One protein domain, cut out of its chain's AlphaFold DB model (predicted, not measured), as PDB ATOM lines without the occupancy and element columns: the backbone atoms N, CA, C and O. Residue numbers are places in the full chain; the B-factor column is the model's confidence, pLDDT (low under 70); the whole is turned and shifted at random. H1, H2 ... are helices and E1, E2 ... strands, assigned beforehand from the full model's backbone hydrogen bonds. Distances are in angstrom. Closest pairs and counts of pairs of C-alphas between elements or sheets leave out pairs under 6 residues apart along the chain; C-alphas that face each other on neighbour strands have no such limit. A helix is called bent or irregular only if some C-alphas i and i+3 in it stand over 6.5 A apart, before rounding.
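This is residues 419 to 623 of the 726 residues of the protein "Transglutaminase domain-containing protein" of Bacteroidales bacterium (UniProt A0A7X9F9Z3). A small sheet of three strands, E1, E2 and E3, has the long helix H12 packed on one face, and H8, H9, H10 and H11 cross H12, with H9 at the helix's last residues. Next to this half, along the longest axis, sits a second group of mostly crossed helices, H1 to H5, among them the bent H2; the two halves meet where H5 touches H8 and where H7, with H6 beside it, reaches from H3 to the edge of the sheet. The printed part has 205 residues, with twelve named helices, H1 to H12, followed along the chain by the three strands, and its class is mostly helix. The sheet runs E1 E2 E3, antiparallel throughout. The whole is compact, with a radius of gyration of the C-alphas of 17.5 A and spans of 53 by 41 by 33 A.

E1 is residues 603 to 605, E2 is 612 to 616, 13.3 A long, and E3 is 619 to 622, ending with C-alpha 622 at (4.556, 9.586, 27.618). H12, residues 585 to 599, is 21.3 A long and begins with C-alpha 585 at (-7.990, 4.393, 22.026). The four helices before it in the chain are H8, 528 to 535; H9, 538 to 546; H10, 550 to 558; and H11, 574 to 580. H1 is 423 to 433, 15.2 A long, and its C-alpha 423 is at (-24.828, 40.893, 36.947). H2, 437 to 459, was assigned as one helix by its hydrogen bonds but is bent, with C-alphas 446 and 449 9.2 A apart; its arms are H2a, 437 to 446, 14.3 A, and H2b, 449 to 459, 17.3 A. H2b is itself irregular, with C-alphas 449 and 452 7.4 A apart. H3 is 466 to 475, 14.6 A long, H4 is 478 to 483, H5 is 486 to 494, H6 is 499 to 502 and H7 is 508 to 516.

The strands form a meander, each the antiparallel neighbour of the one before. In the hairpin E1 and E2, N 604 and O 613 are within hydrogen-bond range at 2.9 A; in the hairpin E2 and E3, N 621 and O 614 are at 2.9 A. H12 is on the sheet, making two layers, at a height over the sheet of 7.9 A; it lies over E1 and runs along the strands, at 14 degrees to E1 on the local plane. H11 touches H12, the closest C-alphas, of Pro 574 and Tyr 591, being 4.6 A apart. H10 touches it at Val 555 and Phe 592, whose C-alphas are closest at 7.1 A. H9 touches residues 596 to 599 of H12 alone, about perpendicular at 78 degrees, with the C-alphas of Arg 541 and Ala 599 closest at 4.6 A. H7 only grazes the sheet, with residues 510 to 515, and touches H3, the C-alphas of Ile 472 and Leu 516 being closest at 6.4 A. H6 and H7 only just touch, with 3 pairs of C-alphas within 8 A. H5 touches H8, the closest C-alphas, of His 492 and Arg 529, being 5.6 A apart. H2b touches H5, with the C-alphas of Glu 453 and Ala 486 closest at 4.8 A, and H4, with those of Asn 450 and Arg 482 closest at 5.1 A. H2b and H3 are a helical hairpin. H1 touches H2a at a steep tilt of 56 degrees, opposite ways, with the C-alphas of Ala 430 and Ser 437 closest at 5.1 A; H1 and H12 are apart. Every O i to N i+4 pair is within hydrogen-bond range in H1, H2a, H3, H4, H5, H8, H9, H10, H11 and H12, against 6 of 7 in H2b and 4 of 5 in H7; H6 is too short for such a pair.

The two C-alphas farthest apart, of Ala 424 and Ser 557, are 53.8 A apart. The printed part has no cut. The long links are H7 to H8, 11 residues, and H10 to H11, 15 residues; in the latter, residues 560 to 561 pair with 582 to 583, parallel. The mean pLDDT of the printed part is 94.8, and residue 499 alone is under 70.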
ATOM      1  N   THR A 419     -34.178  36.129  31.505       95.75
ATOM      2  CA  THR A 419     -34.548  35.441  32.756       95.75
ATOM      3  C   THR A 419     -33.361  34.732  33.412       95.75
ATOM      4  O   THR A 419     -33.541  34.023  34.403       95.75
ATOM      5  N   TRP A 420     -32.164  34.811  32.826       96.94
ATOM      6  CA  TRP A 420     -30.948  34.327  33.468       96.94
ATOM      7  C   TRP A 420     -30.486  35.296  34.557       96.94
ATOM      8  O   TRP A 420     -30.887  36.457  34.565       96.94
ATOM      9  N   MET A 421     -29.640  34.807  35.466       97.25
ATOM     10  CA  MET A 421     -29.091  35.617  36.555       97.25
ATOM     11  C   MET A 421     -28.397  36.873  36.010       97.25
ATOM     12  O   MET A 421     -27.519  36.794  35.147       97.25
ATOM     13  N   SER A 422     -28.809  38.025  36.527       96.75
ATOM     14  CA  SER A 422     -28.251  39.332  36.197       96.75
ATOM     15  C   SER A 422     -26.881  39.553  36.846       96.75
ATOM     16  O   SER A 422     -26.506  38.878  37.804       96.75
ATOM     17  N   GLU A 423     -26.125  40.537  36.351       96.19
ATOM     18  CA  GLU A 423     -24.828  40.893  36.947       96.19
ATOM     19  C   GLU A 423     -24.963  41.371  38.404       96.19
ATOM     20  O   GLU A 423     -24.094  41.063  39.213       96.19
ATOM     21  N   ALA A 424     -26.065  42.049  38.752       97.25
ATOM     22  CA  ALA A 424     -26.340  42.486  40.122       97.25
ATOM     23  C   ALA A 424     -26.610  41.297  41.063       97.25
ATOM     24  O   ALA A 424     -26.040  41.227  42.144       97.25
ATOM     25  N   GLU A 425     -27.411  40.317  40.633       97.81
ATOM     26  CA  GLU A 425     -27.653  39.098  41.422       97.81
ATOM     27  C   GLU A 425     -26.378  38.250  41.573       97.81
ATOM     28  O   GLU A 425     -26.137  37.658  42.624       97.81
ATOM     29  N   ALA A 426     -25.535  38.201  40.535       97.75
ATOM     30  CA  ALA A 426     -24.241  37.529  40.605       97.75
ATOM     31  C   ALA A 426     -23.284  38.223  41.592       97.75
ATOM     32  O   ALA A 426     -22.544  37.542  42.302       97.75
ATOM     33  N   GLU A 427     -23.316  39.557  41.664       97.81
ATOM     34  CA  GLU A 427     -22.563  40.351  42.640       97.81
ATOM     35  C   GLU A 427     -23.039  40.091  44.074       97.81
ATOM     36  O   GLU A 427     -22.225  39.756  44.934       97.81
ATOM     37  N   GLU A 428     -24.351  40.120  44.318       97.81
ATOM     38  CA  GLU A 428     -24.934  39.779  45.624       97.81
ATOM     39  C   GLU A 428     -24.553  38.355  46.068       97.81
ATOM     40  O   GLU A 428     -24.208  38.114  47.228       97.81
ATOM     41  N   MET A 429     -24.556  37.392  45.140       97.00
ATOM     42  CA  MET A 429     -24.114  36.023  45.416       97.00
ATOM     43  C   MET A 429     -22.614  35.949  45.737       97.00
ATOM     44  O   MET A 429     -22.202  35.169  46.606       97.00
ATOM     45  N   ALA A 430     -21.782  36.739  45.053       97.50
ATOM     46  CA  ALA A 430     -20.353  36.805  45.339       97.50
ATOM     47  C   ALA A 430     -20.098  37.343  46.753       97.50
ATOM     48  O   ALA A 430     -19.357  36.722  47.515       97.50
ATOM     49  N   GLU A 431     -20.792  38.415  47.148       96.94
ATOM     50  CA  GLU A 431     -20.742  38.959  48.509       96.94
ATOM     51  C   GLU A 431     -21.190  37.927  49.552       96.94
ATOM     52  O   GLU A 431     -20.491  37.696  50.542       96.94
ATOM     53  N   ALA A 432     -22.309  37.239  49.305       95.69
ATOM     54  CA  ALA A 432     -22.857  36.235  50.218       95.69
ATOM     55  C   ALA A 432     -21.927  35.028  50.431       95.69
ATOM     56  O   ALA A 432     -21.948  34.398  51.490       95.69
ATOM     57  N   THR A 433     -21.111  34.695  49.431       95.06
ATOM     58  CA  THR A 433     -20.159  33.574  49.483       95.06
ATOM     59  C   THR A 433     -18.732  34.004  49.835       95.06
ATOM     60  O   THR A 433     -17.874  33.144  50.038       95.06
ATOM     61  N   GLY A 434     -18.461  35.310  49.936       95.19
ATOM     62  CA  GLY A 434     -17.108  35.850  50.103       95.19
ATOM     63  C   GLY A 434     -16.189  35.575  48.903       95.19
ATOM     64  O   GLY A 434     -14.974  35.477  49.073       95.19
ATOM     65  N   ALA A 435     -16.768  35.378  47.717       95.50
ATOM     66  CA  ALA A 435     -16.066  35.115  46.466       95.50
ATOM     67  C   ALA A 435     -15.647  36.415  45.759       95.50
ATOM     68  O   ALA A 435     -16.191  37.487  46.022       95.50
ATOM     69  N   ASP A 436     -14.699  36.316  44.823       96.06
ATOM     70  CA  ASP A 436     -14.362  37.442  43.950       96.06
ATOM     71  C   ASP A 436     -15.533  37.767  43.006       96.06
ATOM     72  O   ASP A 436     -16.002  36.905  42.255       96.06
ATOM     73  N   SER A 437     -16.004  39.016  43.062       96.88
ATOM     74  CA  SER A 437     -17.196  39.478  42.338       96.88
ATOM     75  C   SER A 437     -17.031  39.364  40.818       96.88
ATOM     76  O   SER A 437     -17.935  38.892  40.128       96.88
ATOM     77  N   GLU A 438     -15.859  39.706  40.281       97.50
ATOM     78  CA  GLU A 438     -15.613  39.675  38.836       97.50
ATOM     79  C   GLU A 438     -15.503  38.241  38.307       97.50
ATOM     80  O   GLU A 438     -16.081  37.913  37.262       97.50
ATOM     81  N   THR A 439     -14.841  37.348  39.050       97.19
ATOM     82  CA  THR A 439     -14.808  35.917  38.727       97.19
ATOM     83  C   THR A 439     -16.219  35.330  38.716       97.19
ATOM     84  O   THR A 439     -16.587  34.650  37.756       97.19
ATOM     85  N   VAL A 440     -17.046  35.611  39.730       98.12
ATOM     86  CA  VAL A 440     -18.422  35.092  39.799       98.12
ATOM     87  C   VAL A 440     -19.284  35.611  38.646       98.12
ATOM     88  O   VAL A 440     -19.912  34.799  37.960       98.12
ATOM     89  N   LYS A 441     -19.269  36.922  38.361       98.12
ATOM     90  CA  LYS A 441     -19.986  37.508  37.210       98.12
ATOM     91  C   LYS A 441     -19.573  36.839  35.898       98.12
ATOM     92  O   LYS A 441     -20.423  36.458  35.091       98.12
ATOM     93  N   SER A 442     -18.268  36.643  35.699       97.81
ATOM     94  CA  SER A 442     -17.713  35.985  34.512       97.81
ATOM     95  C   SER A 442     -18.191  34.535  34.372       97.81
ATOM     96  O   SER A 442     -18.650  34.136  33.298       97.81
ATOM     97  N   LEU A 443     -18.142  33.751  35.454       98.06
ATOM     98  CA  LEU A 443     -18.582  32.353  35.467       98.06
ATOM     99  C   LEU A 443     -20.085  32.222  35.194       98.06
ATOM    100  O   LEU A 443     -20.481  31.419  34.345       98.06
ATOM    101  N   ILE A 444     -20.913  33.048  35.841       97.94
ATOM    102  CA  ILE A 444     -22.365  33.071  35.625       97.94
ATOM    103  C   ILE A 444     -22.688  33.420  34.171       97.94
ATOM    104  O   ILE A 444     -23.397  32.670  33.498       97.94
ATOM    105  N   LYS A 445     -22.069  34.466  33.619       96.75
ATOM    106  CA  LYS A 445     -22.247  34.840  32.210       96.75
ATOM    107  C   LYS A 445     -21.856  33.716  31.244       96.75
ATOM    108  O   LYS A 445     -22.561  33.461  30.266       96.75
ATOM    109  N   LYS A 446     -20.739  33.027  31.496       96.75
ATOM    110  CA  LYS A 446     -20.259  31.920  30.647       96.75
ATOM    111  C   LYS A 446     -21.147  30.678  30.727       96.75
ATOM    112  O   LYS A 446     -21.290  29.991  29.712       96.75
ATOM    113  N   SER A 447     -21.768  30.433  31.882       97.31
ATOM    114  CA  SER A 447     -22.654  29.289  32.131       97.31
ATOM    115  C   SER A 447     -24.009  29.358  31.419       97.31
ATOM    116  O   SER A 447     -24.672  28.332  31.274       97.31
ATOM    117  N   ALA A 448     -24.393  30.528  30.891       96.19
ATOM    118  CA  ALA A 448     -25.659  30.714  30.177       96.19
ATOM    119  C   ALA A 448     -26.850  30.205  31.019       96.19
ATOM    120  O   ALA A 448     -26.893  30.460  32.219       96.19
ATOM    121  N   GLY A 449     -27.797  29.458  30.444       96.56
ATOM    122  CA  GLY A 449     -28.944  28.920  31.185       96.56
ATOM    123  C   GLY A 449     -28.601  27.894  32.272       96.56
ATOM    124  O   GLY A 449     -29.481  27.555  33.055       96.56
ATOM    125  N   ASN A 450     -27.351  27.425  32.363       97.75
ATOM    126  CA  ASN A 450     -26.882  26.539  33.435       97.75
ATOM    127  C   ASN A 450     -26.413  27.302  34.688       97.75
ATOM    128  O   ASN A 450     -25.890  26.701  35.626       97.75
ATOM    129  N   TYR A 451     -26.601  28.627  34.735       97.75
ATOM    130  CA  TYR A 451     -26.208  29.465  35.872       97.75
ATOM    131  C   TYR A 451     -26.748  28.965  37.215       97.75
ATOM    132  O   TYR A 451     -26.089  29.140  38.239       97.75
ATOM    133  N   SER A 452     -27.917  28.316  37.228       97.50
ATOM    134  CA  SER A 452     -28.513  27.770  38.447       97.50
ATOM    135  C   SER A 452     -27.648  26.677  39.073       97.50
ATOM    136  O   SER A 452     -27.567  26.598  40.296       97.50
ATOM    137  N   GLU A 453     -26.960  25.868  38.265       98.56
ATOM    138  CA  GLU A 453     -26.048  24.832  38.754       98.56
ATOM    139  C   GLU A 453     -24.743  25.441  39.287       98.56
ATOM    140  O   GLU A 453     -24.231  25.011  40.321       98.56
ATOM    141  N   ILE A 454     -24.246  26.514  38.663       98.38
ATOM    142  CA  ILE A 454     -23.090  27.265  39.179       98.38
ATOM    143  C   ILE A 454     -23.425  27.919  40.524       98.38
ATOM    144  O   ILE A 454     -22.681  27.776  41.498       98.38
ATOM    145  N   ALA A 455     -24.579  28.576  40.605       98.12
ATOM    146  CA  ALA A 455     -25.075  29.208  41.820       98.12
ATOM    147  C   ALA A 455     -25.287  28.179  42.946       98.12
ATOM    148  O   ALA A 455     -24.855  28.383  44.083       98.12
ATOM    149  N   LYS A 456     -25.880  27.025  42.617       98.56
ATOM    150  CA  LYS A 456     -26.075  25.897  43.534       98.56
ATOM    151  C   LYS A 456     -24.760  25.320  44.050       98.56
ATOM    152  O   LYS A 456     -24.689  24.969  45.225       98.56
ATOM    153  N   LEU A 457     -23.713  25.241  43.226       98.50
ATOM    154  CA  LEU A 457     -22.388  24.828  43.691       98.50
ATOM    155  C   LEU A 457     -21.821  25.835  44.701       98.50
ATOM    156  O   LEU A 457     -21.398  25.436  45.789       98.50
ATOM    157  N   LEU A 458     -21.818  27.128  44.356       98.06
ATOM    158  CA  LEU A 458     -21.219  28.189  45.174       98.06
ATOM    159  C   LEU A 458     -21.922  28.346  46.528       98.06
ATOM    160  O   LEU A 458     -21.249  28.312  47.558       98.06
ATOM    161  N   MET A 459     -23.255  28.426  46.529       97.00
ATOM    162  CA  MET A 459     -24.064  28.605  47.743       97.00
ATOM    163  C   MET A 459     -24.334  27.298  48.510       97.00
ATOM    164  O   MET A 459     -24.579  27.332  49.714       97.00
ATOM    165  N   GLY A 460     -24.321  26.149  47.827       96.62
ATOM    166  CA  GLY A 460     -24.524  24.827  48.426       96.62
ATOM    167  C   GLY A 460     -23.238  24.215  48.980       96.62
ATOM    168  O   GLY A 460     -22.239  24.903  49.141       96.62
ATOM    169  N   PHE A 461     -23.246  22.908  49.264       97.12
ATOM    170  CA  PHE A 461     -22.056  22.115  49.638       97.12
ATOM    171  C   PHE A 461     -21.111  22.832  50.635       97.12
ATOM    172  O   PHE A 461     -19.978  23.172  50.270       97.12
ATOM    173  N   PRO A 462     -21.579  23.152  51.861       95.50
ATOM    174  CA  PRO A 462     -20.834  23.958  52.835       95.50
ATOM    175  C   PRO A 462     -19.541  23.289  53.325       95.50
ATOM    176  O   PRO A 462     -18.657  23.958  53.852       95.50
ATOM    177  N   GLU A 463     -19.415  21.975  53.150       95.19
ATOM    178  CA  GLU A 463     -18.202  21.215  53.441       95.19
ATOM    179  C   GLU A 463     -17.059  21.489  52.452       95.19
ATOM    180  O   GLU A 463     -15.915  21.123  52.720       95.19
ATOM    181  N   ILE A 464     -17.355  22.122  51.312       96.19
ATOM    182  CA  ILE A 464     -16.389  22.427  50.260       96.19
ATOM    183  C   ILE A 464     -16.043  23.924  50.316       96.19
ATOM    184  O   ILE A 464     -16.927  24.763  50.127       96.19
ATOM    185  N   PRO A 465     -14.768  24.295  50.522       95.31
ATOM    186  CA  PRO A 465     -14.361  25.697  50.551       95.31
ATOM    187  C   PRO A 465     -14.643  26.440  49.234       95.31
ATOM    188  O   PRO A 465     -14.393  25.919  48.144       95.31
ATOM    189  N   VAL A 466     -15.110  27.690  49.330       96.56
ATOM    190  CA  VAL A 466     -15.498  28.519  48.170       96.56
ATOM    191  C   VAL A 466     -14.346  28.719  47.186       96.56
ATOM    192  O   VAL A 466     -14.543  28.608  45.979       96.56
ATOM    193  N   ASN A 467     -13.121  28.911  47.676       94.69
ATOM    194  CA  ASN A 467     -11.943  29.052  46.822       94.69
ATOM    195  C   ASN A 467     -11.672  27.809  45.954       94.69
ATOM    196  O   ASN A 467     -11.189  27.948  44.835       94.69
ATOM    197  N   PHE A 468     -11.999  26.600  46.423       95.44
ATOM    198  CA  PHE A 468     -11.892  25.383  45.609       95.44
ATOM    199  C   PHE A 468     -13.016  25.277  44.577       95.44
ATOM    200  O   PHE A 468     -12.771  24.810  43.465       95.44
ATOM    201  N   LYS A 469     -14.226  25.740  44.915       97.88
ATOM    202  CA  LYS A 469     -15.347  25.820  43.968       97.88
ATOM    203  C   LYS A 469     -15.040  26.781  42.824       97.88
ATOM    204  O   LYS A 469     -15.225  26.417  41.672       97.88
ATOM    205  N   LEU A 470     -14.507  27.964  43.122       97.88
ATOM    206  CA  LEU A 470     -14.049  28.895  42.086       97.88
ATOM    207  C   LEU A 470     -12.921  28.270  41.263       97.88
ATOM    208  O   LEU A 470     -13.026  28.195  40.041       97.88
ATOM    209  N   ALA A 471     -11.918  27.697  41.934       96.44
ATOM    210  CA  ALA A 471     -10.778  27.105  41.253       96.44
ATOM    211  C   ALA A 471     -11.174  25.985  40.280       96.44
ATOM    212  O   ALA A 471     -10.607  25.932  39.201       96.44
ATOM    213  N   ILE A 472     -12.122  25.093  40.600       97.69
ATOM    214  CA  ILE A 472     -12.538  24.057  39.636       97.69
ATOM    215  C   ILE A 472     -13.295  24.656  38.443       97.69
ATOM    216  O   ILE A 472     -13.063  24.235  37.312       97.69
ATOM    217  N   LEU A 473     -14.152  25.655  38.679       98.38
ATOM    218  CA  LEU A 473     -14.938  26.315  37.634       98.38
ATOM    219  C   LEU A 473     -14.052  27.106  36.661       98.38
ATOM    220  O   LEU A 473     -14.342  27.162  35.472       98.38
ATOM    221  N   GLU A 474     -12.941  27.664  37.139       97.56
ATOM    222  CA  GLU A 474     -11.965  28.380  36.309       97.56
ATOM    223  C   GLU A 474     -11.077  27.453  35.460       97.56
ATOM    224  O   GLU A 474     -10.425  27.921  34.527       97.56
ATOM    225  N   GLN A 475     -11.021  26.150  35.764       96.38
ATOM    226  CA  GLN A 475     -10.175  25.185  35.041       96.38
ATOM    227  C   GLN A 475     -10.903  24.448  33.912       96.38
ATOM    228  O   GLN A 475     -10.254  23.884  33.026       96.38
ATOM    229  N   VAL A 476     -12.232  24.389  33.961       97.06
ATOM    230  CA  VAL A 476     -13.033  23.665  32.972       97.06
ATOM    231  C   VAL A 476     -13.321  24.518  31.738       97.06
ATOM    232  O   VAL A 476     -13.144  25.735  31.738       97.06
ATOM    233  N   SER A 477     -13.747  23.872  30.652       95.06
ATOM    234  CA  SER A 477     -14.099  24.587  29.423       95.06
ATOM    235  C   SER A 477     -15.380  25.406  29.605       95.06
ATOM    236  O   SER A 477     -16.203  25.125  30.478       95.06
ATOM    237  N   GLU A 478     -15.617  26.389  28.731       95.06
ATOM    238  CA  GLU A 478     -16.879  27.134  28.781       95.06
ATOM    239  C   GLU A 478     -18.104  26.241  28.569       95.06
ATOM    240  O   GLU A 478     -19.152  26.526  29.142       95.06
ATOM    241  N   LYS A 479     -18.008  25.166  27.773       95.06
ATOM    242  CA  LYS A 479     -19.133  24.234  27.615       95.06
ATOM    243  C   LYS A 479     -19.434  23.474  28.892       95.06
ATOM    244  O   LYS A 479     -20.601  23.246  29.174       95.06
ATOM    245  N   ASP A 480     -18.425  23.178  29.700       97.38
ATOM    246  CA  ASP A 480     -18.628  22.504  30.986       97.38
ATOM    247  C   ASP A 480     -19.423  23.380  31.948       97.38
ATOM    248  O   ASP A 480     -20.324  22.898  32.628       97.38
ATOM    249  N   LEU A 481     -19.176  24.693  31.934       97.69
ATOM    250  CA  LEU A 481     -19.993  25.648  32.686       97.69
ATOM    251  C   LEU A 481     -21.452  25.668  32.208       97.69
ATOM    252  O   LEU A 481     -22.336  26.004  32.991       97.69
ATOM    253  N   ARG A 482     -21.715  25.318  30.944       95.81
ATOM    254  CA  ARG A 482     -23.044  25.356  30.311       95.81
ATOM    255  C   ARG A 482     -23.829  24.049  30.431       95.81
ATOM    256  O   ARG A 482     -25.016  24.058  30.122       95.81
ATOM    257  N   ASP A 483     -23.201  22.938  30.818       95.69
ATOM    258  CA  ASP A 483     -23.882  21.636  30.847       95.69
ATOM    259  C   ASP A 483     -23.506  20.691  31.997       95.69
ATOM    260  O   ASP A 483     -24.059  19.594  32.077       95.69
ATOM    261  N   THR A 484     -22.617  21.096  32.907       97.75
ATOM    262  CA  THR A 484     -22.240  20.268  34.060       97.75
ATOM    263  C   THR A 484     -23.100  20.605  35.289       97.75
ATOM    264  O   THR A 484     -23.135  21.769  35.702       97.75
ATOM    265  N   PRO A 485     -23.765  19.610  35.910       97.94
ATOM    266  CA  PRO A 485     -24.516  19.800  37.153       97.94
ATOM    267  C   PRO A 485     -23.628  20.129  38.358       97.94
ATOM    268  O   PRO A 485     -22.485  19.667  38.451       97.94
ATOM    269  N   ALA A 486     -24.184  20.836  39.345       98.50
ATOM    270  CA  ALA A 486     -23.486  21.210  40.575       98.50
ATOM    271  C   ALA A 486     -22.935  19.986  41.324       98.50
ATOM    272  O   ALA A 486     -21.808  20.001  41.820       98.50
ATOM    273  N   GLU A 487     -23.709  18.899  41.369       98.31
ATOM    274  CA  GLU A 487     -23.337  17.638  42.010       98.31
ATOM    275  C   GLU A 487     -22.096  16.997  41.394       98.31
ATOM    276  O   GLU A 487     -21.321  16.376  42.117       98.31
ATOM    277  N   VAL A 488     -21.882  17.148  40.083       98.31
ATOM    278  CA  VAL A 488     -20.702  16.591  39.411       98.31
ATOM    279  C   VAL A 488     -19.450  17.352  39.841       98.31
ATOM    280  O   VAL A 488     -18.452  16.735  40.216       98.31
ATOM    281  N   PHE A 489     -19.503  18.688  39.879       98.44
ATOM    282  CA  PHE A 489     -18.400  19.494  40.409       98.44
ATOM    283  C   PHE A 489     -18.139  19.203  41.889       98.44
ATOM    284  O   PHE A 489     -16.992  18.991  42.284       98.44
ATOM    285  N   ALA A 490     -19.194  19.151  42.705       98.19
ATOM    286  CA  ALA A 490     -19.084  18.863  44.129       98.19
ATOM    287  C   ALA A 490     -18.505  17.464  44.388       98.19
ATOM    288  O   ALA A 490     -17.635  17.311  45.244       98.19
ATOM    289  N   GLY A 491     -18.925  16.456  43.619       97.25
ATOM    290  CA  GLY A 491     -18.355  15.111  43.650       97.25
ATOM    291  C   GLY A 491     -16.862  15.127  43.334       97.25
ATOM    292  O   GLY A 491     -16.049  14.625  44.114       97.25
ATOM    293  N   HIS A 492     -16.445  15.824  42.276       98.06
ATOM    294  CA  HIS A 492     -15.021  15.951  41.983       98.06
ATOM    295  C   HIS A 492     -14.221  16.619  43.103       98.06
ATOM    296  O   HIS A 492     -13.154  16.119  43.450       98.06
ATOM    297  N   LEU A 493     -14.735  17.705  43.682       97.19
ATOM    298  CA  LEU A 493     -14.088  18.432  44.775       97.19
ATOM    299  C   LEU A 493     -14.017  17.617  46.071       97.19
ATOM    300  O   LEU A 493     -13.013  17.664  46.773       97.19
ATOM    301  N   LYS A 494     -15.056  16.838  46.380       96.19
ATOM    302  CA  LYS A 494     -15.112  16.004  47.584       96.19
ATOM    303  C   LYS A 494     -14.131  14.832  47.542       96.19
ATOM    304  O   LYS A 494     -13.618  14.427  48.581       96.19
ATOM    305  N   TYR A 495     -13.887  14.284  46.353       95.06
ATOM    306  CA  TYR A 495     -13.048  13.098  46.150       95.06
ATOM    307  C   TYR A 495     -11.711  13.409  45.450       95.06
ATOM    308  O   TYR A 495     -11.021  12.495  44.995       95.06
ATOM    309  N   VAL A 496     -11.324  14.685  45.334       93.56
ATOM    310  CA  VAL A 496     -10.001  15.070  44.817       93.56
ATOM    311  C   VAL A 496      -8.907  14.669  45.808       93.56
ATOM    312  O   VAL A 496      -9.087  14.745  47.023       93.56
ATOM    313  N   ALA A 497      -7.748  14.251  45.296       83.25
ATOM    314  CA  ALA A 497      -6.589  13.999  46.145       83.25
ATOM    315  C   ALA A 497      -6.155  15.298  46.869       83.25
ATOM    316  O   ALA A 497      -6.174  16.374  46.249       83.25
ATOM    317  N   PRO A 498      -5.749  15.229  48.152       73.81
ATOM    318  CA  PRO A 498      -5.329  16.406  48.906       73.81
ATOM    319  C   PRO A 498      -4.151  17.134  48.248       73.81
ATOM    320  O   PRO A 498      -3.168  16.510  47.838       73.81
ATOM    321  N   GLY A 499      -4.230  18.466  48.186       68.44
ATOM    322  CA  GLY A 499      -3.173  19.304  47.609       68.44
ATOM    323  C   GLY A 499      -1.840  19.227  48.358       68.44
ATOM    324  O   GLY A 499      -0.798  19.188  47.717       68.44
ATOM    325  N   GLU A 500      -1.861  19.107  49.688       70.25
ATOM    326  CA  GLU A 500      -0.650  19.066  50.530       70.25
ATOM    327  C   GLU A 500       0.256  17.860  50.230       70.25
ATOM    328  O   GLU A 500       1.482  17.954  50.292       70.25
ATOM    329  N   GLU A 501      -0.324  16.705  49.881       72.44
ATOM    330  CA  GLU A 501       0.478  15.563  49.433       72.44
ATOM    331  C   GLU A 501       1.112  15.836  48.069       72.44
ATOM    332  O   GLU A 501       2.249  15.426  47.842       72.44
ATOM    333  N   CYS A 502       0.404  16.552  47.191       73.19
ATOM    334  CA  CYS A 502       0.853  16.883  45.842       73.19
ATOM    335  C   CYS A 502       1.967  17.940  45.834       73.19
ATOM    336  O   CYS A 502       2.888  17.834  45.028       73.19
ATOM    337  N   GLU A 503       1.939  18.909  46.755       76.81
ATOM    338  CA  GLU A 503       2.972  19.952  46.898       76.81
ATOM    339  C   GLU A 503       4.378  19.382  47.150       76.81
ATOM    340  O   GLU A 503       5.379  20.028  46.847       76.81
ATOM    341  N   LYS A 504       4.474  18.138  47.638       81.50
ATOM    342  CA  LYS A 504       5.755  17.439  47.825       81.50
ATOM    343  C   LYS A 504       6.472  17.124  46.511       81.50
ATOM    344  O   LYS A 504       7.673  16.868  46.539       81.50
ATOM    345  N   TYR A 505       5.757  17.071  45.387       82.75
ATOM    346  CA  TYR A 505       6.318  16.628  44.106       82.75
ATOM    347  C   TYR A 505       5.770  17.360  42.871       82.75
ATOM    348  O   TYR A 505       6.234  17.080  41.769       82.75
ATOM    349  N   CYS A 506       4.822  18.293  43.003       87.75
ATOM    350  CA  CYS A 506       4.367  19.141  41.901       87.75
ATOM    351  C   CYS A 506       3.986  20.555  42.369       87.75
ATOM    352  O   CYS A 506       3.705  20.787  43.543       87.75
ATOM    353  N   SER A 507       3.986  21.515  41.442       92.50
ATOM    354  CA  SER A 507       3.599  22.900  41.730       92.50
ATOM    355  C   SER A 507       2.086  23.041  41.935       92.50
ATOM    356  O   SER A 507       1.295  22.226  41.450       92.50
ATOM    357  N   ARG A 508       1.657  24.138  42.578       91.25
ATOM    358  CA  ARG A 508       0.230  24.487  42.697       91.25
ATOM    359  C   ARG A 508      -0.463  24.559  41.335       91.25
ATOM    360  O   ARG A 508      -1.603  24.129  41.214       91.25
ATOM    361  N   GLU A 509       0.222  25.063  40.312       93.25
ATOM    362  CA  GLU A 509      -0.312  25.125  38.951       93.25
ATOM    363  C   GLU A 509      -0.560  23.726  38.365       93.25
ATOM    364  O   GLU A 509      -1.638  23.474  37.829       93.25
ATOM    365  N   ILE A 510       0.395  22.797  38.519       94.69
ATOM    366  CA  ILE A 510       0.229  21.403  38.080       94.69
ATOM    367  C   ILE A 510      -0.931  20.746  38.830       94.69
ATOM    368  O   ILE A 510      -1.746  20.062  38.209       94.69
ATOM    369  N   TYR A 511      -1.051  20.987  40.138       95.19
ATOM    370  CA  TYR A 511      -2.183  20.497  40.919       95.19
ATOM    371  C   TYR A 511      -3.514  21.014  40.363       95.19
ATOM    372  O   TYR A 511      -4.403  20.217  40.077       95.19
ATOM    373  N   LEU A 512      -3.656  22.326  40.158       95.12
ATOM    374  CA  LEU A 512      -4.900  22.915  39.656       95.12
ATOM    375  C   LEU A 512      -5.268  22.374  38.265       95.12
ATOM    376  O   LEU A 512      -6.385  21.896  38.072       95.12
ATOM    377  N   LYS A 513      -4.318  22.366  37.324       95.31
ATOM    378  CA  LYS A 513      -4.565  21.972  35.926       95.31
ATOM    379  C   LYS A 513      -4.726  20.468  35.723       95.31
ATOM    380  O   LYS A 513      -5.457  20.051  34.828       95.31
ATOM    381  N   TYR A 514      -4.025  19.650  36.505       96.19
ATOM    382  CA  TYR A 514      -3.852  18.226  36.201       96.19
ATOM    383  C   TYR A 514      -4.209  17.289  37.350       96.19
ATOM    384  O   TYR A 514      -4.075  16.080  37.182       96.19
ATOM    385  N   ILE A 515      -4.691  17.813  38.481       95.50
ATOM    386  CA  ILE A 515      -5.322  17.031  39.552       95.50
ATOM    387  C   ILE A 515      -6.687  17.600  39.921       95.50
ATOM    388  O   ILE A 515      -7.617  16.814  39.983       95.50
ATOM    389  N   LEU A 516      -6.854  18.901  40.163       96.00
ATOM    390  CA  LEU A 516      -8.158  19.480  40.508       96.00
ATOM    391  C   LEU A 516      -9.104  19.452  39.305       96.00
ATOM    392  O   LEU A 516     -10.247  19.020  39.435       96.00
ATOM    393  N   ASN A 517      -8.604  19.865  38.137       97.19
ATOM    394  CA  ASN A 517      -9.389  19.929  36.915       97.19
ATOM    395  C   ASN A 517      -9.985  18.548  36.550       97.19
ATOM    396  O   ASN A 517      -9.234  17.582  36.340       97.19
ATOM    397  N   PRO A 518     -11.321  18.408  36.478       97.12
ATOM    398  CA  PRO A 518     -11.961  17.166  36.060       97.12
ATOM    399  C   PRO A 518     -11.951  16.976  34.538       97.12
ATOM    400  O   PRO A 518     -12.088  15.843  34.089       97.12
ATOM    401  N   ARG A 519     -11.758  18.051  33.766       96.88
ATOM    402  CA  ARG A 519     -11.684  18.048  32.302       96.88
ATOM    403  C   ARG A 519     -10.370  17.415  31.845       96.88
ATOM    404  O   ARG A 519      -9.283  17.877  32.212       96.88
ATOM    405  N   ILE A 520     -10.459  16.327  31.083       97.12
ATOM    406  CA  ILE A 520      -9.300  15.595  30.553       97.12
ATOM    407  C   ILE A 520      -9.128  15.870  29.060       97.12
ATOM    408  O   ILE A 520      -8.029  16.235  28.641       97.12
ATOM    409  N   ALA A 521     -10.197  15.704  28.283       94.88
ATOM    410  CA  ALA A 521     -10.253  15.948  26.846       94.88
ATOM    411  C   ALA A 521     -11.648  16.490  26.471       94.88
ATOM    412  O   ALA A 521     -12.114  17.444  27.081       94.88
ATOM    413  N   ASP A 522     -12.332  15.917  25.488       93.81
ATOM    414  CA  ASP A 522     -13.630  16.341  24.950       93.81
ATOM    415  C   ASP A 522     -14.823  15.497  25.453       93.81
ATOM    416  O   ASP A 522     -15.909  15.551  24.880       93.81
ATOM    417  N   GLU A 523     -14.665  14.734  26.542       95.75
ATOM    418  CA  GLU A 523     -15.745  13.950  27.162       95.75
ATOM    419  C   GLU A 523     -16.876  14.830  27.738       95.75
ATOM    420  O   GLU A 523     -16.719  16.033  27.900       95.75
ATOM    421  N   LEU A 524     -18.026  14.278  28.123       95.62
ATOM    422  CA  LEU A 524     -18.935  15.003  29.028       95.62
ATOM    423  C   LEU A 524     -18.455  14.816  30.469       95.62
ATOM    424  O   LEU A 524     -18.140  13.688  30.860       95.62
ATOM    425  N   LEU A 525     -18.423  15.887  31.272       96.56
ATOM    426  CA  LEU A 525     -18.055  15.751  32.681       96.56
ATOM    427  C   LEU A 525     -19.096  14.904  33.421       96.56
ATOM    428  O   LEU A 525     -20.299  15.153  33.367       96.56
ATOM    429  N   ARG A 526     -18.605  13.887  34.129       95.94
ATOM    430  CA  ARG A 526     -19.379  12.983  34.986       95.94
ATOM    431  C   ARG A 526     -18.614  12.755  36.276       95.94
ATOM    432  O   ARG A 526     -17.393  12.849  36.270       95.94
ATOM    433  N   ASP A 527     -19.306  12.376  37.346       94.88
ATOM    434  CA  ASP A 527     -18.730  12.217  38.690       94.88
ATOM    435  C   ASP A 527     -17.871  10.938  38.854       94.88
ATOM    436  O   ASP A 527     -18.087  10.084  39.716       94.88
ATOM    437  N   TRP A 528     -16.866  10.774  37.992       97.25
ATOM    438  CA  TRP A 528     -16.007   9.590  37.962       97.25
ATOM    439  C   TRP A 528     -15.057   9.504  39.162       97.25
ATOM    440  O   TRP A 528     -14.619   8.409  39.512       97.25
ATOM    441  N   ARG A 529     -14.736  10.626  39.828       96.25
ATOM    442  CA  ARG A 529     -13.866  10.603  41.021       96.25
ATOM    443  C   ARG A 529     -14.541   9.900  42.178       96.25
ATOM    444  O   ARG A 529     -13.913   9.046  42.800       96.25
ATOM    445  N   LYS A 530     -15.810  10.226  42.432       95.94
ATOM    446  CA  LYS A 530     -16.614   9.528  43.430       95.94
ATOM    447  C   LYS A 530     -16.644   8.032  43.146       95.94
ATOM    448  O   LYS A 530     -16.298   7.237  44.017       95.94
ATOM    449  N   TYR A 531     -16.960   7.663  41.903       96.88
ATOM    450  CA  TYR A 531     -16.994   6.265  41.485       96.88
ATOM    451  C   TYR A 531     -15.670   5.542  41.774       96.88
ATOM    452  O   TYR A 531     -15.666   4.478  42.395       96.88
ATOM    453  N   PHE A 532     -14.527   6.114  41.384       97.06
ATOM    454  CA  PHE A 532     -13.228   5.483  41.627       97.06
ATOM    455  C   PHE A 532     -12.812   5.485  43.095       97.06
ATOM    456  O   PHE A 532     -12.165   4.537  43.530       97.06
ATOM    457  N   ALA A 533     -13.198   6.486  43.884       94.25
ATOM    458  CA  ALA A 533     -12.956   6.472  45.322       94.25
ATOM    459  C   ALA A 533     -13.703   5.324  46.025       94.25
ATOM    460  O   ALA A 533     -13.172   4.743  46.972       94.25
ATOM    461  N   GLU A 534     -14.904   4.991  45.545       95.00
ATOM    462  CA  GLU A 534     -15.754   3.918  46.076       95.00
ATOM    463  C   GLU A 534     -15.358   2.524  45.556       95.00
ATOM    464  O   GLU A 534     -15.516   1.538  46.272       95.00
ATOM    465  N   ASN A 535     -14.818   2.431  44.335       95.19
ATOM    466  CA  ASN A 535     -14.564   1.151  43.658       95.19
ATOM    467  C   ASN A 535     -13.078   0.766  43.540       95.19
ATOM    468  O   ASN A 535     -12.775  -0.391  43.246       95.19
ATOM    469  N   LEU A 536     -12.137   1.688  43.772       93.69
ATOM    470  CA  LEU A 536     -10.699   1.394  43.774       93.69
ATOM    471  C   LEU A 536     -10.142   1.403  45.198       93.69
ATOM    472  O   LEU A 536     -10.288   2.368  45.957       93.69
ATOM    473  N   SER A 537      -9.436   0.329  45.552       94.75
ATOM    474  CA  SER A 537      -8.831   0.200  46.875       94.75
ATOM    475  C   SER A 537      -7.771   1.277  47.120       94.75
ATOM    476  O   SER A 537      -7.151   1.822  46.201       94.75
ATOM    477  N   GLU A 538      -7.546   1.594  48.392       92.19
ATOM    478  CA  GLU A 538      -6.473   2.510  48.776       92.19
ATOM    479  C   GLU A 538      -5.091   1.935  48.422       92.19
ATOM    480  O   GLU A 538      -4.201   2.676  48.009       92.19
ATOM    481  N   ASP A 539      -4.923   0.610  48.480       94.94
ATOM    482  CA  ASP A 539      -3.688  -0.064  48.065       94.94
ATOM    483  C   ASP A 539      -3.419   0.087  46.565       94.94
ATOM    484  O   ASP A 539      -2.284   0.357  46.170       94.94
ATOM    485  N   PHE A 540      -4.461  -0.002  45.728       94.81
ATOM    486  CA  PHE A 540      -4.346   0.286  44.299       94.81
ATOM    487  C   PHE A 540      -3.853   1.721  44.082       94.81
ATOM    488  O   PHE A 540      -2.847   1.938  43.410       94.81
ATOM    489  N   ARG A 541      -4.499   2.707  44.719       93.06
ATOM    490  CA  ARG A 541      -4.127   4.127  44.597       93.06
ATOM    491  C   ARG A 541      -2.705   4.408  45.089       93.06
ATOM    492  O   ARG A 541      -1.987   5.179  44.454       93.06
ATOM    493  N   LYS A 542      -2.273   3.778  46.184       92.44
ATOM    494  CA  LYS A 542      -0.893   3.877  46.692       92.44
ATOM    495  C   LYS A 542       0.122   3.288  45.718       92.44
ATOM    496  O   LYS A 542       1.174   3.891  45.511       92.44
ATOM    497  N   ASN A 543      -0.185   2.142  45.105       94.44
ATOM    498  CA  ASN A 543       0.680   1.547  44.090       94.44
ATOM    499  C   ASN A 543       0.835   2.478  42.880       94.44
ATOM    500  O   ASN A 543       1.956   2.756  42.464       94.44
ATOM    501  N   VAL A 544      -0.272   3.044  42.389       94.06
ATOM    502  CA  VAL A 544      -0.257   4.015  41.285       94.06
ATOM    503  C   VAL A 544       0.559   5.260  41.638       94.06
ATOM    504  O   VAL A 544       1.383   5.680  40.835       94.06
ATOM    505  N   ARG A 545       0.403   5.828  42.844       91.25
ATOM    506  CA  ARG A 545       1.224   6.971  43.299       91.25
ATOM    507  C   ARG A 545       2.718   6.669  43.288       91.25
ATOM    508  O   ARG A 545       3.514   7.532  42.937       91.25
ATOM    509  N   LYS A 546       3.100   5.457  43.694       92.06
ATOM    510  CA  LYS A 546       4.501   5.031  43.750       92.06
ATOM    511  C   LYS A 546       5.067   4.699  42.367       92.06
ATOM    512  O   LYS A 546       6.245   4.934  42.124       92.06
ATOM    513  N   ASN A 547       4.251   4.111  41.497       94.62
ATOM    514  CA  ASN A 547       4.644   3.656  40.171       94.62
ATOM    515  C   ASN A 547       3.497   3.870  39.161       94.62
ATOM    516  O   ASN A 547       2.758   2.920  38.877       94.62
ATOM    517  N   PRO A 548       3.336   5.088  38.607       94.94
ATOM    518  CA  PRO A 548       2.252   5.386  37.671       94.94
ATOM    519  C   PRO A 548       2.261   4.499  36.420       94.94
ATOM    520  O   PRO A 548       1.196   4.132  35.934       94.94
ATOM    521  N   GLU A 549       3.442   4.074  35.953       95.12
ATOM    522  CA  GLU A 549       3.605   3.180  34.793       95.12
ATOM    523  C   GLU A 549       2.897   1.825  34.993       95.12
ATOM    524  O   GLU A 549       2.450   1.206  34.030       95.12
ATOM    525  N   SER A 550       2.694   1.378  36.242       95.75
ATOM    526  CA  SER A 550       1.929   0.149  36.526       95.75
ATOM    527  C   SER A 550       0.482   0.194  36.015       95.75
ATOM    528  O   SER A 550      -0.117  -0.853  35.758       95.75
ATOM    529  N   LEU A 551      -0.080   1.393  35.803       97.31
ATOM    530  CA  LEU A 551      -1.402   1.542  35.199       97.31
ATOM    531  C   LEU A 551      -1.450   1.077  33.746       97.31
ATOM    532  O   LEU A 551      -2.524   0.698  33.288       97.31
ATOM    533  N   VAL A 552      -0.332   1.073  33.021       96.94
ATOM    534  CA  VAL A 552      -0.298   0.614  31.627       96.94
ATOM    535  C   VAL A 552      -0.668  -0.865  31.551       96.94
ATOM    536  O   VAL A 552      -1.566  -1.243  30.800       96.94
ATOM    537  N   GLU A 553      -0.043  -1.699  32.383       96.06
ATOM    538  CA  GLU A 553      -0.349  -3.132  32.467       96.06
ATOM    539  C   GLU A 553      -1.783  -3.381  32.955       96.06
ATOM    540  O   GLU A 553      -2.508  -4.216  32.403       96.06
ATOM    541  N   TYR A 554      -2.234  -2.605  33.944       97.31
ATOM    542  CA  TYR A 554      -3.611  -2.684  34.424       97.31
ATOM    543  C   TYR A 554      -4.625  -2.356  33.321       97.31
ATOM    544  O   TYR A 554      -5.566  -3.111  33.107       97.31
ATOM    545  N   VAL A 555      -4.442  -1.257  32.586       98.06
ATOM    546  CA  VAL A 555      -5.376  -0.849  31.529       98.06
ATOM    547  C   VAL A 555      -5.346  -1.832  30.358       98.06
ATOM    548  O   VAL A 555      -6.413  -2.216  29.890       98.06
ATOM    549  N   ASN A 556      -4.166  -2.302  29.933       97.44
ATOM    550  CA  ASN A 556      -4.043  -3.314  28.874       97.44
ATOM    551  C   ASN A 556      -4.759  -4.629  29.227       97.44
ATOM    552  O   ASN A 556      -5.302  -5.286  28.343       97.44
ATOM    553  N   SER A 557      -4.762  -5.022  30.505       96.69
ATOM    554  CA  SER A 557      -5.448  -6.241  30.959       96.69
ATOM    555  C   SER A 557      -6.938  -6.029  31.243       96.69
ATOM    556  O   SER A 557      -7.734  -6.947  31.049       96.69
ATOM    557  N   ALA A 558      -7.332  -4.836  31.691       96.44
ATOM    558  CA  ALA A 558      -8.703  -4.540  32.094       96.44
ATOM    559  C   ALA A 558      -9.609  -4.077  30.944       96.44
ATOM    560  O   ALA A 558     -10.826  -4.233  31.055       96.44
ATOM    561  N   ILE A 559      -9.050  -3.473  29.889       97.75
ATOM    562  CA  ILE A 559      -9.812  -2.809  28.828       97.75
ATOM    563  C   ILE A 559      -9.492  -3.426  27.468       97.75
ATOM    564  O   ILE A 559      -8.386  -3.300  26.945       97.75
ATOM    565  N   LEU A 560     -10.504  -4.028  26.845       96.81
ATOM    566  CA  LEU A 560     -10.428  -4.417  25.443       96.81
ATOM    567  C   LEU A 560     -10.498  -3.165  24.560       96.81
ATOM    568  O   LEU A 560     -11.453  -2.392  24.635       96.81
ATOM    569  N   THR A 561      -9.506  -2.980  23.694       95.06
ATOM    570  CA  THR A 561      -9.495  -1.863  22.743       95.06
ATOM    571  C   THR A 561     -10.284  -2.218  21.474       95.06
ATOM    572  O   THR A 561      -9.944  -3.185  20.795       95.06
ATOM    573  N   ASP A 562     -11.309  -1.432  21.126       93.94
ATOM    574  CA  ASP A 562     -12.106  -1.566  19.894       93.94
ATOM    575  C   ASP A 562     -12.379  -0.191  19.253       93.94
ATOM    576  O   ASP A 562     -13.319   0.524  19.606       93.94
ATOM    577  N   ASN A 563     -11.568   0.159  18.249       91.00
ATOM    578  CA  ASN A 563     -11.683   1.411  17.492       91.00
ATOM    579  C   ASN A 563     -12.763   1.370  16.386       91.00
ATOM    580  O   ASN A 563     -12.929   2.344  15.661       91.00
ATOM    581  N   THR A 564     -13.484   0.254  16.223       88.56
ATOM    582  CA  THR A 564     -14.435   0.031  15.110       88.56
ATOM    583  C   THR A 564     -15.903   0.189  15.505       88.56
ATOM    584  O   THR A 564     -16.810   0.113  14.662       88.56
ATOM    585  N   ARG A 565     -16.170   0.358  16.804       90.56
ATOM    586  CA  ARG A 565     -17.526   0.514  17.347       90.56
ATOM    587  C   ARG A 565     -17.811   1.904  17.878       90.56
ATOM    588  O   ARG A 565     -18.979   2.277  17.902       90.56
ATOM    589  N   ASN A 566     -16.809   2.691  18.264       90.88
ATOM    590  CA  ASN A 566     -17.033   4.055  18.748       90.88
ATOM    591  C   ASN A 566     -16.941   5.113  17.639       90.88
ATOM    592  O   ASN A 566     -16.257   6.123  17.728       90.88
ATOM    593  N   ASN A 567     -17.634   4.861  16.538       81.44
ATOM    594  CA  ASN A 567     -17.311   5.484  15.258       81.44
ATOM    595  C   ASN A 567     -17.722   6.954  15.093       81.44
ATOM    596  O   ASN A 567     -17.426   7.565  14.065       81.44
ATOM    597  N   TYR A 568     -18.469   7.492  16.053       86.38
ATOM    598  CA  TYR A 568     -18.764   8.921  16.117       86.38
ATOM    599  C   TYR A 568     -17.647   9.697  16.825       86.38
ATOM    600  O   TYR A 568     -17.652  10.919  16.779       86.38
ATOM    601  N   GLY A 569     -16.688   9.010  17.457       89.75
ATOM    602  CA  GLY A 569     -15.600   9.641  18.200       89.75
ATOM    603  C   GLY A 569     -16.044  10.308  19.502       89.75
ATOM    604  O   GLY A 569     -15.241  10.995  20.113       89.75
ATOM    605  N   THR A 570     -17.297  10.126  19.938       95.12
ATOM    606  CA  THR A 570     -17.765  10.606  21.247       95.12
ATOM    607  C   THR A 570     -17.039   9.846  22.349       95.12
ATOM    608  O   THR A 570     -17.202   8.622  22.415       95.12
ATOM    609  N   PRO A 571     -16.284  10.512  23.231       96.56
ATOM    610  CA  PRO A 571     -15.572   9.808  24.284       96.56
ATOM    611  C   PRO A 571     -16.531   9.092  25.238       96.56
ATOM    612  O   PRO A 571     -17.555   9.651  25.637       96.56
ATOM    613  N   LEU A 572     -16.184   7.864  25.627       97.88
ATOM    614  CA  LEU A 572     -16.818   7.198  26.763       97.88
ATOM    615  C   LEU A 572     -16.357   7.898  28.042       97.88
ATOM    616  O   LEU A 572     -15.174   8.226  28.182       97.88
ATOM    617  N   SER A 573     -17.247   8.055  29.021       97.94
ATOM    618  CA  SER A 573     -16.812   8.547  30.330       97.94
ATOM    619  C   SER A 573     -15.814   7.584  31.002       97.94
ATOM    620  O   SER A 573     -15.823   6.377  30.723       97.94
ATOM    621  N   PRO A 574     -14.961   8.057  31.935       98.56
ATOM    622  CA  PRO A 574     -14.063   7.169  32.671       98.56
ATOM    623  C   PRO A 574     -14.795   6.058  33.436       98.56
ATOM    624  O   PRO A 574     -14.338   4.915  33.444       98.56
ATOM    625  N   GLN A 575     -15.948   6.372  34.039       98.00
ATOM    626  CA  GLN A 575     -16.796   5.371  34.689       98.00
ATOM    627  C   GLN A 575     -17.350   4.379  33.662       98.00
ATOM    628  O   GLN A 575     -17.210   3.173  33.850       98.00
ATOM    629  N   GLY A 576     -17.929   4.871  32.563       98.00
ATOM    630  CA  GLY A 576     -18.485   4.026  31.508       98.00
ATOM    631  C   GLY A 576     -17.437   3.087  30.907       98.00
ATOM    632  O   GLY A 576     -17.700   1.902  30.727       98.00
ATOM    633  N   THR A 577     -16.209   3.573  30.699       98.50
ATOM    634  CA  THR A 577     -15.060   2.753  30.279       98.50
ATOM    635  C   THR A 577     -14.734   1.672  31.311       98.50
ATOM    636  O   THR A 577     -14.560   0.503  30.957       98.50
ATOM    637  N   HIS A 578     -14.694   2.033  32.599       98.44
ATOM    638  CA  HIS A 578     -14.437   1.077  33.673       98.44
ATOM    639  C   HIS A 578     -15.524   0.004  33.769       98.44
ATOM    640  O   HIS A 578     -15.197  -1.157  33.982       98.44
ATOM    641  N   GLU A 579     -16.798   0.357  33.639       98.12
ATOM    642  CA  GLU A 579     -17.908  -0.593  33.739       98.12
ATOM    643  C   GLU A 579     -18.048  -1.458  32.485       98.12
ATOM    644  O   GLU A 579     -18.299  -2.655  32.597       98.12
ATOM    645  N   LEU A 580     -17.878  -0.874  31.294       98.31
ATOM    646  CA  LEU A 580     -18.047  -1.573  30.021       98.31
ATOM    647  C   LEU A 580     -16.883  -2.522  29.713       98.31
ATOM    648  O   LEU A 580     -17.095  -3.520  29.028       98.31
ATOM    649  N   LYS A 581     -15.675  -2.230  30.222       98.25
ATOM    650  CA  LYS A 581     -14.426  -2.982  29.967       98.25
ATOM    651  C   LYS A 581     -13.993  -3.014  28.495       98.25
ATOM    652  O   LYS A 581     -13.110  -3.785  28.121       98.25
ATOM    653  N   VAL A 582     -14.588  -2.164  27.661       97.88
ATOM    654  CA  VAL A 582     -14.276  -2.014  26.236       97.88
ATOM    655  C   VAL A 582     -14.286  -0.530  25.894       97.88
ATOM    656  O   VAL A 582     -15.216   0.174  26.287       97.88
ATOM    657  N   ALA A 583     -13.277  -0.052  25.170       97.81
ATOM    658  CA  ALA A 583     -13.163   1.349  24.767       97.81
ATOM    659  C   ALA A 583     -12.376   1.497  23.460       97.81
ATOM    660  O   ALA A 583     -11.615   0.609  23.084       97.81
ATOM    661  N   ASP A 584     -12.532   2.629  22.779       96.69
ATOM    662  CA  ASP A 584     -11.574   3.036  21.749       96.69
ATOM    663  C   ASP A 584     -10.294   3.610  22.384       96.69
ATOM    664  O   ASP A 584     -10.207   3.810  23.601       96.69
ATOM    665  N   ASN A 585      -9.276   3.872  21.561       95.81
ATOM    666  CA  ASN A 585      -7.990   4.393  22.026       95.81
ATOM    667  C   ASN A 585      -8.139   5.715  22.789       95.81
ATOM    668  O   ASN A 585      -7.512   5.897  23.829       95.81
ATOM    669  N   HIS A 586      -8.964   6.630  22.281       96.44
ATOM    670  CA  HIS A 586      -9.129   7.958  22.867       96.44
ATOM    671  C   HIS A 586      -9.777   7.890  24.254       96.44
ATOM    672  O   HIS A 586      -9.236   8.415  25.227       96.44
ATOM    673  N   SER A 587     -10.862   7.129  24.389       98.25
ATOM    674  CA  SER A 587     -11.547   6.932  25.670       98.25
ATOM    675  C   SER A 587     -10.700   6.128  26.660       98.25
ATOM    676  O   SER A 587     -10.697   6.426  27.853       98.25
ATOM    677  N   ARG A 588      -9.905   5.155  26.184       98.12
ATOM    678  CA  ARG A 588      -8.899   4.452  27.003       98.12
ATOM    679  C   ARG A 588      -7.857   5.427  27.561       98.12
ATOM    680  O   ARG A 588      -7.486   5.318  28.729       98.12
ATOM    681  N   ASN A 589      -7.392   6.374  26.749       98.12
ATOM    682  CA  ASN A 589      -6.415   7.376  27.172       98.12
ATOM    683  C   ASN A 589      -7.014   8.328  28.224       98.12
ATOM    684  O   ASN A 589      -6.383   8.576  29.251       98.12
ATOM    685  N   ILE A 590      -8.260   8.776  28.027       98.50
ATOM    686  CA  ILE A 590      -9.010   9.564  29.020       98.50
ATOM    687  C   ILE A 590      -9.168   8.783  30.332       98.50
ATOM    688  O   ILE A 590      -8.903   9.308  31.414       98.50
ATOM    689  N   TYR A 591      -9.535   7.503  30.247       98.62
ATOM    690  CA  TYR A 591      -9.662   6.615  31.399       98.62
ATOM    691  C   TYR A 591      -8.341   6.454  32.167       98.62
ATOM    692  O   TYR A 591      -8.335   6.562  33.393       98.62
ATOM    693  N   PHE A 592      -7.213   6.276  31.472       98.69
ATOM    694  CA  PHE A 592      -5.889   6.232  32.099       98.69
ATOM    695  C   PHE A 592      -5.598   7.512  32.896       98.69
ATOM    696  O   PHE A 592      -5.230   7.440  34.069       98.69
ATOM    697  N   VAL A 593      -5.825   8.685  32.294       98.69
ATOM    698  CA  VAL A 593      -5.622   9.975  32.970       98.69
ATOM    699  C   VAL A 593      -6.533  10.094  34.195       98.69
ATOM    700  O   VAL A 593      -6.077  10.516  35.258       98.69
ATOM    701  N   ALA A 594      -7.795   9.672  34.098       98.44
ATOM    702  CA  ALA A 594      -8.729   9.691  35.221       98.44
ATOM    703  C   ALA A 594      -8.270   8.793  36.386       98.44
ATOM    704  O   ALA A 594      -8.381   9.192  37.549       98.44
ATOM    705  N   LEU A 595      -7.702   7.613  36.100       98.12
ATOM    706  CA  LEU A 595      -7.123   6.727  37.117       98.12
ATOM    707  C   LEU A 595      -5.915   7.369  37.809       98.12
ATOM    708  O   LEU A 595      -5.866   7.388  39.040       98.12
ATOM    709  N   CYS A 596      -4.980   7.945  37.042       97.50
ATOM    710  CA  CYS A 596      -3.849   8.703  37.589       97.50
ATOM    711  C   CYS A 596      -4.339   9.809  38.531       97.50
ATOM    712  O   CYS A 596      -3.955   9.850  39.702       97.50
ATOM    713  N   ARG A 597      -5.254  10.660  38.048       97.00
ATOM    714  CA  ARG A 597      -5.782  11.800  38.809       97.00
ATOM    715  C   ARG A 597      -6.566  11.374  40.050       97.00
ATOM    716  O   ARG A 597      -6.543  12.096  41.045       97.00
ATOM    717  N   SER A 598      -7.234  10.219  40.016       95.56
ATOM    718  CA  SER A 598      -7.928   9.633  41.177       95.56
ATOM    719  C   SER A 598      -6.965   9.064  42.217       95.56
ATOM    720  O   SER A 598      -7.278   9.030  43.403       95.56
ATOM    721  N   ALA A 599      -5.780   8.627  41.788       94.06
ATOM    722  CA  ALA A 599      -4.707   8.234  42.689       94.06
ATOM    723  C   ALA A 599      -3.921   9.438  43.237       94.06
ATOM    724  O   ALA A 599      -3.167   9.261  44.185       94.06
ATOM    725  N   GLY A 600      -4.103  10.640  42.683       93.94
ATOM    726  CA  GLY A 600      -3.346  11.844  43.039       93.94
ATOM    727  C   GLY A 600      -2.107  12.084  42.173       93.94
ATOM    728  O   GLY A 600      -1.314  12.952  42.489       93.94
ATOM    729  N   VAL A 601      -1.929  11.348  41.076       95.50
ATOM    730  CA  VAL A 601      -0.830  11.569  40.125       95.50
ATOM    731  C   VAL A 601      -1.277  12.595  39.075       95.50
ATOM    732  O   VAL A 601      -2.289  12.348  38.408       95.50
ATOM    733  N   PRO A 602      -0.559  13.721  38.877       96.88
ATOM    734  CA  PRO A 602      -0.887  14.655  37.812       96.88
ATOM    735  C   PRO A 602      -0.762  13.963  36.457       96.88
ATOM    736  O   PRO A 602       0.254  13.338  36.157       96.88
ATOM    737  N   ALA A 603      -1.799  14.066  35.634       97.56
ATOM    738  CA  ALA A 603      -1.840  13.432  34.320       97.56
ATOM    739  C   ALA A 603      -2.628  14.280  33.320       97.56
ATOM    740  O   ALA A 603      -3.500  15.060  33.714       97.56
ATOM    741  N   ARG A 604      -2.326  14.149  32.026       97.31
ATOM    742  CA  ARG A 604      -2.947  14.933  30.945       97.31
ATOM    743  C   ARG A 604      -2.910  14.197  29.610       97.31
ATOM    744  O   ARG A 604      -2.179  13.225  29.465       97.31
ATOM    745  N   MET A 605      -3.643  14.716  28.633       96.38
ATOM    746  CA  MET A 605      -3.354  14.457  27.223       96.38
ATOM    747  C   MET A 605      -2.211  15.384  26.787       96.38
ATOM    748  O   MET A 605      -2.223  16.576  27.097       96.38
ATOM    749  N   GLY A 606      -1.191  14.829  26.139       91.88
ATOM    750  CA  GLY A 606      -0.009  15.544  25.674       91.88
ATOM    751  C   GLY A 606      -0.379  16.590  24.629       91.88
ATOM    752  O   GLY A 606      -1.119  16.306  23.687       91.88
ATOM    753  N   ILE A 607       0.136  17.805  24.805       84.94
ATOM    754  CA  ILE A 607      -0.096  18.924  23.885       84.94
ATOM    755  C   ILE A 607       0.537  18.581  22.532       84.94
ATOM    756  O   ILE A 607       1.651  18.058  22.489       84.94
ATOM    757  N   GLY A 608      -0.172  18.824  21.431       82.19
ATOM    758  CA  GLY A 608       0.284  18.474  20.084       82.19
ATOM    759  C   GLY A 608       0.132  16.997  19.718       82.19
ATOM    760  O   GLY A 608      -0.224  16.698  18.582       82.19
ATOM    761  N   THR A 609       0.383  16.069  20.648       84.00
ATOM    762  CA  THR A 609       0.431  14.622  20.360       84.00
ATOM    763  C   THR A 609      -0.851  13.867  20.705       84.00
ATOM    764  O   THR A 609      -1.067  12.778  20.178       84.00
ATOM    765  N   GLY A 610      -1.673  14.382  21.626       88.75
ATOM    766  CA  GLY A 610      -2.867  13.689  22.124       88.75
ATOM    767  C   GLY A 610      -2.566  12.385  22.878       88.75
ATOM    768  O   GLY A 610      -3.467  11.581  23.115       88.75
ATOM    769  N   ARG A 611      -1.306  12.137  23.254       92.19
ATOM    770  CA  ARG A 611      -0.884  10.924  23.973       92.19
ATOM    771  C   ARG A 611      -1.055  11.107  25.483       92.19
ATOM    772  O   ARG A 611      -0.696  12.167  25.984       92.19
ATOM    773  N   PRO A 612      -1.570  10.126  26.242       97.19
ATOM    774  CA  PRO A 612      -1.657  10.265  27.689       97.19
ATOM    775  C   PRO A 612      -0.263  10.390  28.310       97.19
ATOM    776  O   PRO A 612       0.667   9.678  27.934       97.19
ATOM    777  N   GLN A 613      -0.145  11.297  29.273       97.25
ATOM    778  CA  GLN A 613       1.072  11.573  30.021       97.25
ATOM    779  C   GLN A 613       0.790  11.584  31.521       97.25
ATOM    780  O   GLN A 613      -0.271  12.044  31.953       97.25
ATOM    781  N   TYR A 614       1.770  11.162  32.319       97.00
ATOM    782  CA  TYR A 614       1.775  11.354  33.770       97.00
ATOM    783  C   TYR A 614       3.021  12.127  34.217       97.00
ATOM    784  O   TYR A 614       4.081  12.048  33.594       97.00
ATOM    785  N   PHE A 615       2.894  12.883  35.303       95.25
ATOM    786  CA  PHE A 615       3.987  13.650  35.883       95.25
ATOM    787  C   PHE A 615       4.670  12.843  36.988       95.25
ATOM    788  O   PHE A 615       4.029  12.442  37.961       95.25
ATOM    789  N   SER A 616       5.968  12.591  36.837       92.19
ATOM    790  CA  SER A 616       6.784  11.871  37.819       92.19
ATOM    791  C   SER A 616       8.244  12.290  37.689       92.19
ATOM    792  O   SER A 616       8.718  12.545  36.586       92.19
ATOM    793  N   GLY A 617       8.958  12.384  38.812       89.56
ATOM    794  CA  GLY A 617      10.376  12.768  38.812       89.56
ATOM    795  C   GLY A 617      10.656  14.202  38.345       89.56
ATOM    796  O   GLY A 617      11.792  14.506  38.011       89.56
ATOM    797  N   GLY A 618       9.645  15.079  38.329       89.81
ATOM    798  CA  GLY A 618       9.770  16.453  37.829       89.81
ATOM    799  C   GLY A 618       9.513  16.611  36.326       89.81
ATOM    800  O   GLY A 618       9.606  17.728  35.823       89.81
ATOM    801  N   GLU A 619       9.155  15.534  35.622       91.44
ATOM    802  CA  GLU A 619       9.007  15.514  34.163       91.44
ATOM    803  C   GLU A 619       7.690  14.851  33.723       91.44
ATOM    804  O   GLU A 619       7.065  14.078  34.461       91.44
ATOM    805  N   TRP A 620       7.248  15.166  32.502       92.94
ATOM    806  CA  TRP A 620       6.108  14.514  31.855       92.94
ATOM    807  C   TRP A 620       6.569  13.252  31.133       92.94
ATOM    808  O   TRP A 620       7.488  13.304  30.326       92.94
ATOM    809  N   ASN A 621       5.905  12.131  31.400       93.38
ATOM    810  CA  ASN A 621       6.245  10.831  30.836       93.38
ATOM    811  C   ASN A 621       5.130  10.378  29.889       93.38
ATOM    812  O   ASN A 621       3.979  10.254  30.316       93.38
ATOM    813  N   ASP A 622       5.471  10.129  28.624       93.62
ATOM    814  CA  ASP A 622       4.556   9.586  27.618       93.62
ATOM    815  C   ASP A 622       4.197   8.120  27.888       93.62
ATOM    816  O   ASP A 622       5.062   7.264  28.098       93.62
ATOM    817  N   VAL A 623       2.910   7.811  27.756       95.38
ATOM    818  CA  VAL A 623       2.379   6.459  27.920       95.38
ATOM    819  C   VAL A 623       2.247   5.764  26.569       95.38
ATOM    820  O   VAL A 623       1.712   6.322  25.606       95.38
TER     821      VAL A 623